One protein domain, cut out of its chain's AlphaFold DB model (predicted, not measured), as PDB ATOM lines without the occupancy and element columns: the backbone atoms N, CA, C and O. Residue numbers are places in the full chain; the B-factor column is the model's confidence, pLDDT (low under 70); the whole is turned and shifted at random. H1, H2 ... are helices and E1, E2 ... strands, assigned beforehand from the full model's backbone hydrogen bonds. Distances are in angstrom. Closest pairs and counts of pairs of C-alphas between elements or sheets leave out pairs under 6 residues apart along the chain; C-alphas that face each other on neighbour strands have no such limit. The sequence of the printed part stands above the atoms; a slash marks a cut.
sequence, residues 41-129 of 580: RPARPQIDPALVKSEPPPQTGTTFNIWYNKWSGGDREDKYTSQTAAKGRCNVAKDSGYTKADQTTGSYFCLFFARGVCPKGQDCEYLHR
ATOM      1  N   ARG A  41     183.062 203.963 262.744       89.94
ATOM      2  CA  ARG A  41     183.771 203.356 261.609       89.94
ATOM      3  C   ARG A  41     184.095 204.456 260.587       89.94
ATOM      4  O   ARG A  41     183.264 205.351 260.441       89.94
ATOM      5  N   PRO A  42     185.258 204.442 259.921       92.69
ATOM      6  CA  PRO A  42     185.513 205.374 258.827       92.69
ATOM      7  C   PRO A  42     184.488 205.160 257.708       92.69
ATOM      8  O   PRO A  42     184.010 204.039 257.514       92.69
ATOM      9  N   ALA A  43     184.125 206.227 256.998       94.06
ATOM     10  CA  ALA A  43     183.192 206.127 255.882       94.06
ATOM     11  C   ALA A  43     183.818 205.356 254.708       94.06
ATOM     12  O   ALA A  43     184.979 205.566 254.348       94.06
ATOM     13  N   ARG A  44     183.042 204.460 254.092       92.38
ATOM     14  CA  ARG A  44     183.509 203.625 252.977       92.38
ATOM     15  C   ARG A  44     183.517 204.437 251.665       92.38
ATOM     16  O   ARG A  44     182.536 205.136 251.405       92.38
ATOM     17  N   PRO A  45     184.562 204.355 250.815       92.25
ATOM     18  CA  PRO A  45     184.478 204.841 249.436       92.25
ATOM     19  C   PRO A  45     183.495 203.964 248.645       92.25
ATOM     20  O   PRO A  45     183.575 202.736 248.677       92.25
ATOM     21  N   GLN A  46     182.521 204.587 247.984       90.44
ATOM     22  CA  GLN A  46     181.404 203.874 247.354       90.44
ATOM     23  C   GLN A  46     181.748 203.385 245.948       90.44
ATOM     24  O   GLN A  46     181.369 202.274 245.582       90.44
ATOM     25  N   ILE A  47     182.481 204.212 245.200       89.25
ATOM     26  CA  ILE A  47     182.929 203.974 243.827       89.25
ATOM     27  C   ILE A  47     184.423 204.287 243.748       89.25
ATOM     28  O   ILE A  47     184.870 205.291 244.303       89.25
ATOM     29  N   ASP A  48     185.189 203.462 243.036       84.81
ATOM     30  CA  ASP A  48     186.607 203.726 242.797       84.81
ATOM     31  C   ASP A  48     186.786 204.965 241.900       84.81
ATOM     32  O   ASP A  48     186.092 205.095 240.886       84.81
ATOM     33  N   PRO A  49     187.731 205.875 242.201       82.88
ATOM     34  CA  PRO A  49     187.862 207.146 241.482       82.88
ATOM     35  C   PRO A  49     188.101 206.979 239.972       82.88
ATOM     36  O   PRO A  49     187.667 207.821 239.193       82.88
ATOM     37  N   ALA A  50     188.713 205.870 239.540       81.81
ATOM     38  CA  ALA A  50     188.935 205.547 238.127       81.81
ATOM     39  C   ALA A  50     187.648 205.191 237.344       81.81
ATOM     40  O   ALA A  50     187.636 205.260 236.113       81.81
ATOM     41  N   LEU A  51     186.563 204.817 238.036       78.69
ATOM     42  CA  LEU A  51     185.260 204.534 237.426       78.69
ATOM     43  C   LEU A  51     184.445 205.818 237.181       78.69
ATOM     44  O   LEU A  51     183.497 205.812 236.396       78.69
ATOM     45  N   VAL A  52     184.808 206.935 237.825       74.38
ATOM     46  CA  VAL A  52     184.137 208.236 237.675       74.38
ATOM     47  C   VAL A  52     184.595 208.911 236.378       74.38
ATOM     48  O   VAL A  52     185.324 209.899 236.374       74.38
ATOM     49  N   LYS A  53     184.165 208.352 235.244       71.44
ATOM     50  CA  LYS A  53     184.395 208.921 233.913       71.44
ATOM     51  C   LYS A  53     183.336 209.977 233.605       71.44
ATOM     52  O   LYS A  53     182.138 209.737 233.762       71.44
ATOM     53  N   SER A  54     183.777 211.139 233.128       68.25
ATOM     54  CA  SER A  54     182.907 212.177 232.569       68.25
ATOM     55  C   SER A  54     182.449 211.767 231.167       68.25
ATOM     56  O   SER A  54     182.988 212.227 230.161       68.25
ATOM     57  N   GLU A  55     181.484 210.856 231.105       72.94
ATOM     58  CA  GLU A  55     180.802 210.505 229.860       72.94
ATOM     59  C   GLU A  55     180.068 211.745 229.309       72.94
ATOM     60  O   GLU A  55     179.339 212.402 230.064       72.94
ATOM     61  N   PRO A  56     180.242 212.095 228.020       75.75
ATOM     62  CA  PRO A  56     179.426 213.117 227.374       75.75
ATOM     63  C   PRO A  56     177.933 212.768 227.481       75.75
ATOM     64  O   PRO A  56     177.581 211.585 227.455       75.75
ATOM     65  N   PRO A  57     177.030 213.763 227.582       76.00
ATOM     66  CA  PRO A  57     175.601 213.485 227.618       76.00
ATOM     67  C   PRO A  57     175.167 212.784 226.318       76.00
ATOM     68  O   PRO A  57     175.658 213.157 225.245       76.00
ATOM     69  N   PRO A  58     174.237 211.809 226.394       79.88
ATOM     70  CA  PRO A  58     173.778 211.064 225.225       79.88
ATOM     71  C   PRO A  58     173.277 212.018 224.139       79.88
ATOM     72  O   PRO A  58     172.713 213.075 224.438       79.88
ATOM     73  N   GLN A  59     173.507 211.652 222.878       80.62
ATOM     74  CA  GLN A  59     173.162 212.486 221.733       80.62
ATOM     75  C   GLN A  59     171.646 212.529 221.519       80.62
ATOM     76  O   GLN A  59     171.080 211.717 220.798       80.62
ATOM     77  N   THR A  60     170.992 213.506 222.148       79.00
ATOM     78  CA  THR A  60     169.547 213.761 222.020       79.00
ATOM     79  C   THR A  60     169.210 214.815 220.961       79.00
ATOM     80  O   THR A  60     168.073 215.271 220.872       79.00
ATOM     81  N   GLY A  61     170.185 215.258 220.162       81.88
ATOM     82  CA  GLY A  61     169.967 216.271 219.133       81.88
ATOM     83  C   GLY A  61     171.093 216.379 218.116       81.88
ATOM     84  O   GLY A  61     172.073 215.638 218.154       81.88
ATOM     85  N   THR A  62     170.927 217.315 217.186       84.50
ATOM     86  CA  THR A  62     171.810 217.490 216.026       84.50
ATOM     87  C   THR A  62     173.062 218.298 216.355       84.50
ATOM     88  O   THR A  62     174.153 217.933 215.925       84.50
ATOM     89  N   THR A  63     172.938 219.349 217.170       87.62
ATOM     90  CA  THR A  63     174.038 220.280 217.470       87.62
ATOM     91  C   THR A  63     174.334 220.303 218.963       87.62
ATOM     92  O   THR A  63     173.451 220.604 219.763       87.62
ATOM     93  N   PHE A  64     175.575 220.027 219.370       88.00
ATOM     94  CA  PHE A  64     175.979 220.148 220.772       88.00
ATOM     95  C   PHE A  64     176.313 221.604 221.126       88.00
ATOM     96  O   PHE A  64     177.224 222.208 220.563       88.00
ATOM     97  N   ASN A  65     175.586 222.179 222.083       87.69
ATOM     98  CA  ASN A  65     175.826 223.525 222.580       87.69
ATOM     99  C   ASN A  65     176.829 223.499 223.743       87.69
ATOM    100  O   ASN A  65     176.481 223.136 224.870       87.69
ATOM    101  N   ILE A  66     178.057 223.938 223.458       88.00
ATOM    102  CA  ILE A  66     179.198 223.961 224.388       88.00
ATOM    103  C   ILE A  66     178.946 224.879 225.599       88.00
ATOM    104  O   ILE A  66     179.365 224.564 226.706       88.00
ATOM    105  N   TRP A  67     178.223 225.993 225.436       87.88
ATOM    106  CA  TRP A  67     177.981 226.934 226.539       87.88
ATOM    107  C   TRP A  67     177.016 226.371 227.595       87.88
ATOM    108  O   TRP A  67     177.158 226.637 228.786       87.88
ATOM    109  N   TYR A  68     176.034 225.571 227.170       80.62
ATOM    110  CA  TYR A  68     175.037 224.971 228.065       80.62
ATOM    111  C   TYR A  68     175.255 223.469 228.326       80.62
ATOM    112  O   TYR A  68     174.434 222.868 229.023       80.62
ATOM    113  N   ASN A  69     176.318 222.874 227.764       85.94
ATOM    114  CA  ASN A  69     176.618 221.435 227.744       85.94
ATOM    115  C   ASN A  69     175.394 220.558 227.418       85.94
ATOM    116  O   ASN A  69     175.092 219.585 228.113       85.94
ATOM    117  N   LYS A  70     174.649 220.937 226.374       84.19
ATOM    118  CA  LYS A  70     173.386 220.297 225.974       84.19
ATOM    119  C   LYS A  70     173.261 220.207 224.467       84.19
ATOM    120  O   LYS A  70     173.603 221.147 223.759       84.19
ATOM    121  N   TRP A  71     172.672 219.120 223.995       85.88
ATOM    122  CA  TRP A  71     172.236 219.001 222.610       85.88
ATOM    123  C   TRP A  71     171.045 219.926 222.316       85.88
ATOM    124  O   TRP A  71     170.181 220.150 223.167       85.88
ATOM    125  N   SER A  72     171.017 220.477 221.106       83.69
ATOM    126  CA  SER A  72     169.948 221.303 220.548       83.69
ATOM    127  C   SER A  72     169.561 220.808 219.152       83.69
ATOM    128  O   SER A  72     170.345 220.134 218.486       83.69
ATOM    129  N   GLY A  73     168.345 221.135 218.704       78.12
ATOM    130  CA  GLY A  73     167.856 220.755 217.371       78.12
ATOM    131  C   GLY A  73     167.556 219.261 217.185       78.12
ATOM    132  O   GLY A  73     167.658 218.771 216.066       78.12
ATOM    133  N   GLY A  74     167.251 218.534 218.263       76.25
ATOM    134  CA  GLY A  74     166.624 217.207 218.206       76.25
ATOM    135  C   GLY A  74     165.123 217.279 218.478       76.25
ATOM    136  O   GLY A  74     164.607 218.358 218.789       76.25
ATOM    137  N   ASP A  75     164.443 216.133 218.406       68.38
ATOM    138  CA  ASP A  75     163.082 216.028 218.930       68.38
ATOM    139  C   ASP A  75     163.083 216.347 220.433       68.38
ATOM    140  O   ASP A  75     164.017 216.013 221.171       68.38
ATOM    141  N   ARG A  76     162.041 217.034 220.898       67.25
ATOM    142  CA  ARG A  76     161.880 217.356 222.313       67.25
ATOM    143  C   ARG A  76     161.224 216.165 222.999       67.25
ATOM    144  O   ARG A  76     160.099 216.282 223.485       67.25
ATOM    145  N   GLU A  77     161.957 215.053 223.065       63.12
ATOM    146  CA  GLU A  77     161.558 213.914 223.883       63.12
ATOM    147  C   GLU A  77     161.176 214.388 225.286       63.12
ATOM    148  O   GLU A  77     161.774 215.317 225.856       63.12
ATOM    149  N   ASP A  78     160.171 213.731 225.859       63.72
ATOM    150  CA  ASP A  78     159.754 214.019 227.214       63.72
ATOM    151  C   ASP A  78     160.942 213.794 228.157       63.72
ATOM    152  O   ASP A  78     161.318 212.665 228.464       63.72
ATOM    153  N   LYS A  79     161.485 214.891 228.696       65.31
ATOM    154  CA  LYS A  79     162.560 214.954 229.713       65.31
ATOM    155  C   LYS A  79     162.305 214.052 230.935       65.31
ATOM    156  O   LYS A  79     163.188 213.841 231.768       65.31
ATOM    157  N   TYR A  80     161.074 213.575 231.088       61.91
ATOM    158  CA  TYR A  80     160.666 212.602 232.086       61.91
ATOM    159  C   TYR A  80     160.793 211.158 231.605       61.91
ATOM    160  O   TYR A  80     161.145 210.298 232.402       61.91
ATOM    161  N   THR A  81     160.509 210.866 230.342       68.50
ATOM    162  CA  THR A  81     160.642 209.535 229.736       68.50
ATOM    163  C   THR A  81     162.112 209.173 229.523       68.50
ATOM    164  O   THR A  81     162.518 208.097 229.946       68.50
ATOM    165  N   SER A  82     162.943 210.100 229.038       71.38
ATOM    166  CA  SER A  82     164.383 209.880 228.793       71.38
ATOM    167  C   SER A  82     165.259 209.939 230.067       71.38
ATOM    168  O   SER A  82     166.444 210.266 230.002       71.38
ATOM    169  N   GLN A  83     164.695 209.677 231.255       79.88
ATOM    170  CA  GLN A  83     165.463 209.615 232.506       79.88
ATOM    171  C   GLN A  83     166.076 208.230 232.679       79.88
ATOM    172  O   GLN A  83     165.364 207.233 232.651       79.88
ATOM    173  N   THR A  84     167.386 208.174 232.906       82.50
ATOM    174  CA  THR A  84     168.105 206.935 233.212       82.50
ATOM    175  C   THR A  84     168.124 206.659 234.716       82.50
ATOM    176  O   THR A  84     168.050 207.579 235.533       82.50
ATOM    177  N   ALA A  85     168.222 205.379 235.084       86.81
ATOM    178  CA  ALA A  85     168.374 204.967 236.476       86.81
ATOM    179  C   ALA A  85     169.714 205.456 237.055       86.81
ATOM    180  O   ALA A  85     170.715 205.586 236.343       86.81
ATOM    181  N   ALA A  86     169.743 205.723 238.360       87.75
ATOM    182  CA  ALA A  86     170.955 206.139 239.056       87.75
ATOM    183  C   ALA A  86     172.050 205.055 238.993       87.75
ATOM    184  O   ALA A  86     171.782 203.869 239.165       87.75
ATOM    185  N   LYS A  87     173.316 205.466 238.809       86.06
ATOM    186  CA  LYS A  87     174.471 204.542 238.732       86.06
ATOM    187  C   LYS A  87     174.763 203.789 240.045       86.06
ATOM    188  O   LYS A  87     175.547 202.846 240.037       86.06
ATOM    189  N   GLY A  88     174.178 204.212 241.164       86.25
ATOM    190  CA  GLY A  88     174.338 203.590 242.476       86.25
ATOM    191  C   GLY A  88     173.313 204.110 243.484       86.25
ATOM    192  O   GLY A  88     172.668 205.132 243.257       86.25
ATOM    193  N   ARG A  89     173.182 203.400 244.609       90.88
ATOM    194  CA  ARG A  89     172.346 203.744 245.772       90.88
ATOM    195  C   ARG A  89     173.197 203.577 247.026       90.88
ATOM    196  O   ARG A  89     173.841 202.538 247.172       90.88
ATOM    197  N   CYS A  90     173.226 204.559 247.928       91.81
ATOM    198  CA  CYS A  90     173.983 204.385 249.167       91.81
ATOM    199  C   CYS A  90     173.254 203.474 250.155       91.81
ATOM    200  O   CYS A  90     172.026 203.453 250.233       91.81
ATOM    201  N   ASN A  91     174.030 202.720 250.931       92.88
ATOM    202  CA  ASN A  91     173.507 201.921 252.029       92.88
ATOM    203  C   ASN A  91     173.957 202.555 253.344       92.88
ATOM    204  O   ASN A  91     175.125 202.444 253.720       92.88
ATOM    205  N   VAL A  92     173.031 203.203 254.057       91.69
ATOM    206  CA  VAL A  92     173.338 203.968 255.279       91.69
ATOM    207  C   VAL A  92     174.128 203.131 256.292       91.69
ATOM    208  O   VAL A  92     175.123 203.606 256.835       91.69
ATOM    209  N   ALA A  93     173.758 201.869 256.517       91.06
ATOM    210  CA  ALA A  93     174.407 201.015 257.512       91.06
ATOM    211  C   ALA A  93     175.852 200.609 257.149       91.06
ATOM    212  O   ALA A  93     176.650 200.321 258.048       91.06
ATOM    213  N   LYS A  94     176.197 200.564 255.855       91.00
ATOM    214  CA  LYS A  94     177.525 200.160 255.357       91.00
ATOM    215  C   LYS A  94     178.435 201.346 255.045       91.00
ATOM    216  O   LYS A  94     179.613 201.294 255.389       91.00
ATOM    217  N   ASP A  95     177.893 202.383 254.415       92.44
ATOM    218  CA  ASP A  95     178.676 203.494 253.868       92.44
ATOM    219  C   ASP A  95     178.837 204.660 254.854       92.44
ATOM    220  O   ASP A  95     179.806 205.415 254.741       92.44
ATOM    221  N   SER A  96     177.918 204.819 255.822       93.31
ATOM    222  CA  SER A  96     178.034 205.890 256.819       93.31
ATOM    223  C   SER A  96     179.206 205.666 257.772       93.31
ATOM    224  O   SER A  96     179.525 204.543 258.180       93.31
ATOM    225  N   GLY A  97     179.848 206.764 258.156       92.62
ATOM    226  CA  GLY A  97     181.032 206.718 258.995       92.62
ATOM    227  C   GLY A  97     181.660 208.080 259.244       92.62
ATOM    228  O   GLY A  97     181.129 209.115 258.855       92.62
ATOM    229  N   TYR A  98     182.801 208.053 259.926       92.94
ATOM    230  CA  TYR A  98     183.642 209.215 260.167       92.94
ATOM    231  C   TYR A  98     184.315 209.692 258.874       92.94
ATOM    232  O   TYR A  98     184.838 208.888 258.096       92.94
ATOM    233  N   THR A  99     184.329 211.009 258.706       94.56
ATOM    234  CA  THR A  99     184.913 211.763 257.591       94.56
ATOM    235  C   THR A  99     185.769 212.914 258.122       94.56
ATOM    236  O   THR A  99     185.646 213.279 259.292       94.56
ATOM    237  N   LYS A 100     186.604 213.551 257.285       93.06
ATOM    238  CA  LYS A 100     187.312 214.790 257.686       93.06
ATOM    239  C   LYS A 100     186.338 215.884 258.134       93.06
ATOM    240  O   LYS A 100     186.623 216.627 259.067       93.06
ATOM    241  N   ALA A 101     185.162 215.923 257.515       92.31
ATOM    242  CA  ALA A 101     184.077 216.836 257.844       92.31
ATOM    243  C   ALA A 101     183.594 216.759 259.303       92.31
ATOM    244  O   ALA A 101     183.150 217.771 259.837       92.31
ATOM    245  N   ASP A 102     183.694 215.601 259.972       90.75
ATOM    246  CA  ASP A 102     183.309 215.459 261.385       90.75
ATOM    247  C   ASP A 102     184.259 216.218 262.343       90.75
ATOM    248  O   ASP A 102     183.903 216.428 263.501       90.75
ATOM    249  N   GLN A 103     185.448 216.638 261.882       89.44
ATOM    250  CA  GLN A 103     186.365 217.503 262.638       89.44
ATOM    251  C   GLN A 103     185.978 218.990 262.542       89.44
ATOM    252  O   GLN A 103     186.236 219.753 263.474       89.44
ATOM    253  N   THR A 104     185.345 219.404 261.440       88.88
ATOM    254  CA  THR A 104     184.946 220.794 261.187       88.88
ATOM    255  C   THR A 104     183.492 221.012 261.599       88.88
ATOM    256  O   THR A 104     182.567 220.478 260.988       88.88
ATOM    257  N   THR A 105     183.265 221.828 262.626       87.50
ATOM    258  CA  THR A 105     181.912 222.199 263.072       87.50
ATOM    259  C   THR A 105     181.174 223.004 262.002       87.50
ATOM    260  O   THR A 105     181.742 223.943 261.450       87.50
ATOM    261  N   GLY A 106     179.903 222.679 261.747       86.25
ATOM    262  CA  GLY A 106     179.089 223.360 260.729       86.25
ATOM    263  C   GLY A 106     179.307 222.864 259.294       86.25
ATOM    264  O   GLY A 106     178.898 223.534 258.351       86.25
ATOM    265  N   SER A 107     179.942 221.704 259.112       91.94
ATOM    266  CA  SER A 107     180.070 221.050 257.808       91.94
ATOM    267  C   SER A 107     178.721 220.548 257.256       91.94
ATOM    268  O   SER A 107     177.776 220.240 257.991       91.94
ATOM    269  N   TYR A 108     178.634 220.474 255.927       94.81
ATOM    270  CA  TYR A 108     177.447 220.029 255.190       94.81
ATOM    271  C   TYR A 108     177.530 218.542 254.820       94.81
ATOM    272  O   TYR A 108     178.610 217.944 254.817       94.81
ATOM    273  N   PHE A 109     176.397 217.938 254.460       95.69
ATOM    274  CA  PHE A 109     176.348 216.559 253.971       95.69
ATOM    275  C   PHE A 109     176.900 216.421 252.554       95.69
ATOM    276  O   PHE A 109     176.821 217.336 251.736       95.69
ATOM    277  N   CYS A 110     177.457 215.251 252.241       95.31
ATOM    278  CA  CYS A 110     177.979 214.989 250.904       95.31
ATOM    279  C   CYS A 110     176.845 214.614 249.936       95.31
ATOM    280  O   CYS A 110     176.193 213.580 250.095       95.31
ATOM    281  N   LEU A 111     176.646 215.404 248.875       94.25
ATOM    282  CA  LEU A 111     175.653 215.099 247.833       94.25
ATOM    283  C   LEU A 111     175.950 213.770 247.113       94.25
ATOM    284  O   LEU A 111     175.039 213.003 246.807       94.25
ATOM    285  N   PHE A 112     177.229 213.470 246.873       94.06
ATOM    286  CA  PHE A 112     177.646 212.213 246.247       94.06
ATOM    287  C   PHE A 112     177.442 211.003 247.169       94.06
ATOM    288  O   PHE A 112     177.150 209.920 246.671       94.06
ATOM    289  N   PHE A 113     177.537 211.186 248.493       95.12
ATOM    290  CA  PHE A 113     177.215 210.143 249.472       95.12
ATOM    291  C   PHE A 113     175.728 209.796 249.434       95.12
ATOM    292  O   PHE A 113     175.404 208.619 249.317       95.12
ATOM    293  N   ALA A 114     174.836 210.796 249.454       94.50
ATOM    294  CA  ALA A 114     173.392 210.577 249.315       94.50
ATOM    295  C   ALA A 114     173.056 209.816 248.020       94.50
ATOM    296  O   ALA A 114     172.260 208.886 248.033       94.50
ATOM    297  N   ARG A 115     173.742 210.140 246.918       92.25
ATOM    298  CA  ARG A 115     173.577 209.468 245.619       92.25
ATOM    299  C   ARG A 115     174.291 208.115 245.479       92.25
ATOM    300  O   ARG A 115     174.174 207.504 244.427       92.25
ATOM    301  N   GLY A 116     175.042 207.640 246.476       92.75
ATOM    302  CA  GLY A 116     175.744 206.348 246.390       92.75
ATOM    303  C   GLY A 116     176.978 206.314 245.489       92.75
ATOM    304  O   GLY A 116     177.377 205.237 245.060       92.75
ATOM    305  N   VAL A 117     177.578 207.469 245.189       92.31
ATOM    306  CA  VAL A 117     178.658 207.608 244.195       92.31
ATOM    307  C   VAL A 117     179.902 208.335 244.724       92.31
ATOM    308  O   VAL A 117     180.713 208.808 243.934       92.31
ATOM    309  N   CYS A 118     180.076 208.477 246.044       93.62
ATOM    310  CA  CYS A 118     181.211 209.219 246.603       93.62
ATOM    311  C   CYS A 118     182.535 208.425 246.530       93.62
ATOM    312  O   CYS A 118     182.649 207.390 247.197       93.62
ATOM    313  N   PRO A 119     183.575 208.925 245.826       92.12
ATOM    314  CA  PRO A 119     184.874 208.257 245.764       92.12
ATOM    315  C   PRO A 119     185.788 208.592 246.952       92.12
ATOM    316  O   PRO A 119     186.715 207.845 247.240       92.12
ATOM    317  N   LYS A 120     185.544 209.705 247.666       91.12
ATOM    318  CA  LYS A 120     186.438 210.190 248.737       91.12
ATOM    319  C   LYS A 120     186.359 209.370 250.035       91.12
ATOM    320  O   LYS A 120     187.309 209.394 250.808       91.12
ATOM    321  N   GLY A 121     185.253 208.666 250.305       90.50
ATOM    322  CA  GLY A 121     185.087 207.869 251.532       90.50
ATOM    323  C   GLY A 121     185.417 208.656 252.812       90.50
ATOM    324  O   GLY A 121     184.892 209.747 253.024       90.50
ATOM    325  N   GLN A 122     186.317 208.120 253.642       92.31
ATOM    326  CA  GLN A 122     186.833 208.754 254.865       92.31
ATOM    327  C   GLN A 122     187.484 210.130 254.620       92.31
ATOM    328  O   GLN A 122     187.411 211.012 255.476       92.31
ATOM    329  N   ASP A 123     188.101 210.338 253.458       92.94
ATOM    330  CA  ASP A 123     188.822 211.565 253.114       92.94
ATOM    331  C   ASP A 123     187.912 212.713 252.647       92.94
ATOM    332  O   ASP A 123     188.413 213.765 252.246       92.94
ATOM    333  N   CYS A 124     186.588 212.537 252.704       94.62
ATOM    334  CA  CYS A 124     185.616 213.540 252.284       94.62
ATOM    335  C   CYS A 124     185.579 214.771 253.212       94.62
ATOM    336  O   CYS A 124     185.504 214.649 254.437       94.62
ATOM    337  N   GLU A 125     185.559 215.965 252.608       94.31
ATOM    338  CA  GLU A 125     185.326 217.263 253.275       94.31
ATOM    339  C   GLU A 125     183.866 217.476 253.711       94.31
ATOM    340  O   GLU A 125     183.568 218.433 254.423       94.31
ATOM    341  N   TYR A 126     182.964 216.572 253.315       95.62
ATOM    342  CA  TYR A 126     181.535 216.608 253.621       95.62
ATOM    343  C   TYR A 126     181.103 215.372 254.423       95.62
ATOM    344  O   TYR A 126     181.663 214.286 254.271       95.62
ATOM    345  N   LEU A 127     180.072 215.528 255.251       94.75
ATOM    346  CA  LEU A 127     179.602 214.519 256.201       94.75
ATOM    347  C   LEU A 127     178.987 213.292 255.501       94.75
ATOM    348  O   LEU A 127     178.120 213.433 254.632       94.75
ATOM    349  N   HIS A 128     179.378 212.085 255.929       95.00
ATOM    350  CA  HIS A 128     178.794 210.800 255.497       95.00
ATOM    351  C   HIS A 128     177.951 210.162 256.620       95.00
ATOM    352  O   HIS A 128     178.264 209.094 257.154       95.00
ATOM    353  N   ARG A 129     176.866 210.835 257.005       91.94
ATOM    354  CA  ARG A 129     175.847 210.345 257.950       91.94
ATOM    355  C   ARG A 129     174.479 210.927 257.577       91.94
ATOM    356  O   ARG A 129     174.417 211.818 256.738       91.94
TER     357      ARG A 129
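This is residues 41 to 129 of the 580 residues of the protein "Pre-mRNA-splicing factor cwc2" of Magnaporthe oryzae (strain Y34) (UniProt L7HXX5). There is little regular structure: a knot of loops with three short helices, H1, H2 and H3, makes one end, and a small two-stranded hairpin, E1 and E2, makes the far end. Residues 41 to 62 run out to the hairpin and residues 73 to 91 run back, neither with a named element. The 89 printed residues hold, in order, E1, E2, H1, H2, H3; the class is mixed, with 18 residues in named elements. The whole is loose, radius of gyration of the C-alphas 17.2 A, and spans 49 by 25 by 25 A.

E1 is residues 63 to 65, 6.3 A long, from C-alpha 63 at (174.038, 220.280, 217.470); E2 is 70 to 72, 6.5 A. H1 is 92 to 95, 5.5 A; H2 is 100 to 103, 5.7 A; H3 is 111 to 114, 5.3 A, to C-alpha 114 at (173.392, 210.577, 249.315).

The hairpin E1 and E2 is antiparallel, 138 degrees, with N 65 and O 70 within hydrogen-bond range at 2.8 A. H1 and H3 are only just apart, closest 8.1 A. The helices are too short for O i to N i+4 pairs; the one O i to N i+3 pair is within range in H2 and H3, not in H1.

The C-alphas of Arg 41 and Gly 73, the farthest apart, are 50.1 A apart. The printed part has no cut. The link E2 to H1 is long. pLDDT is under 70 at residue 54 and residues 75 to 81.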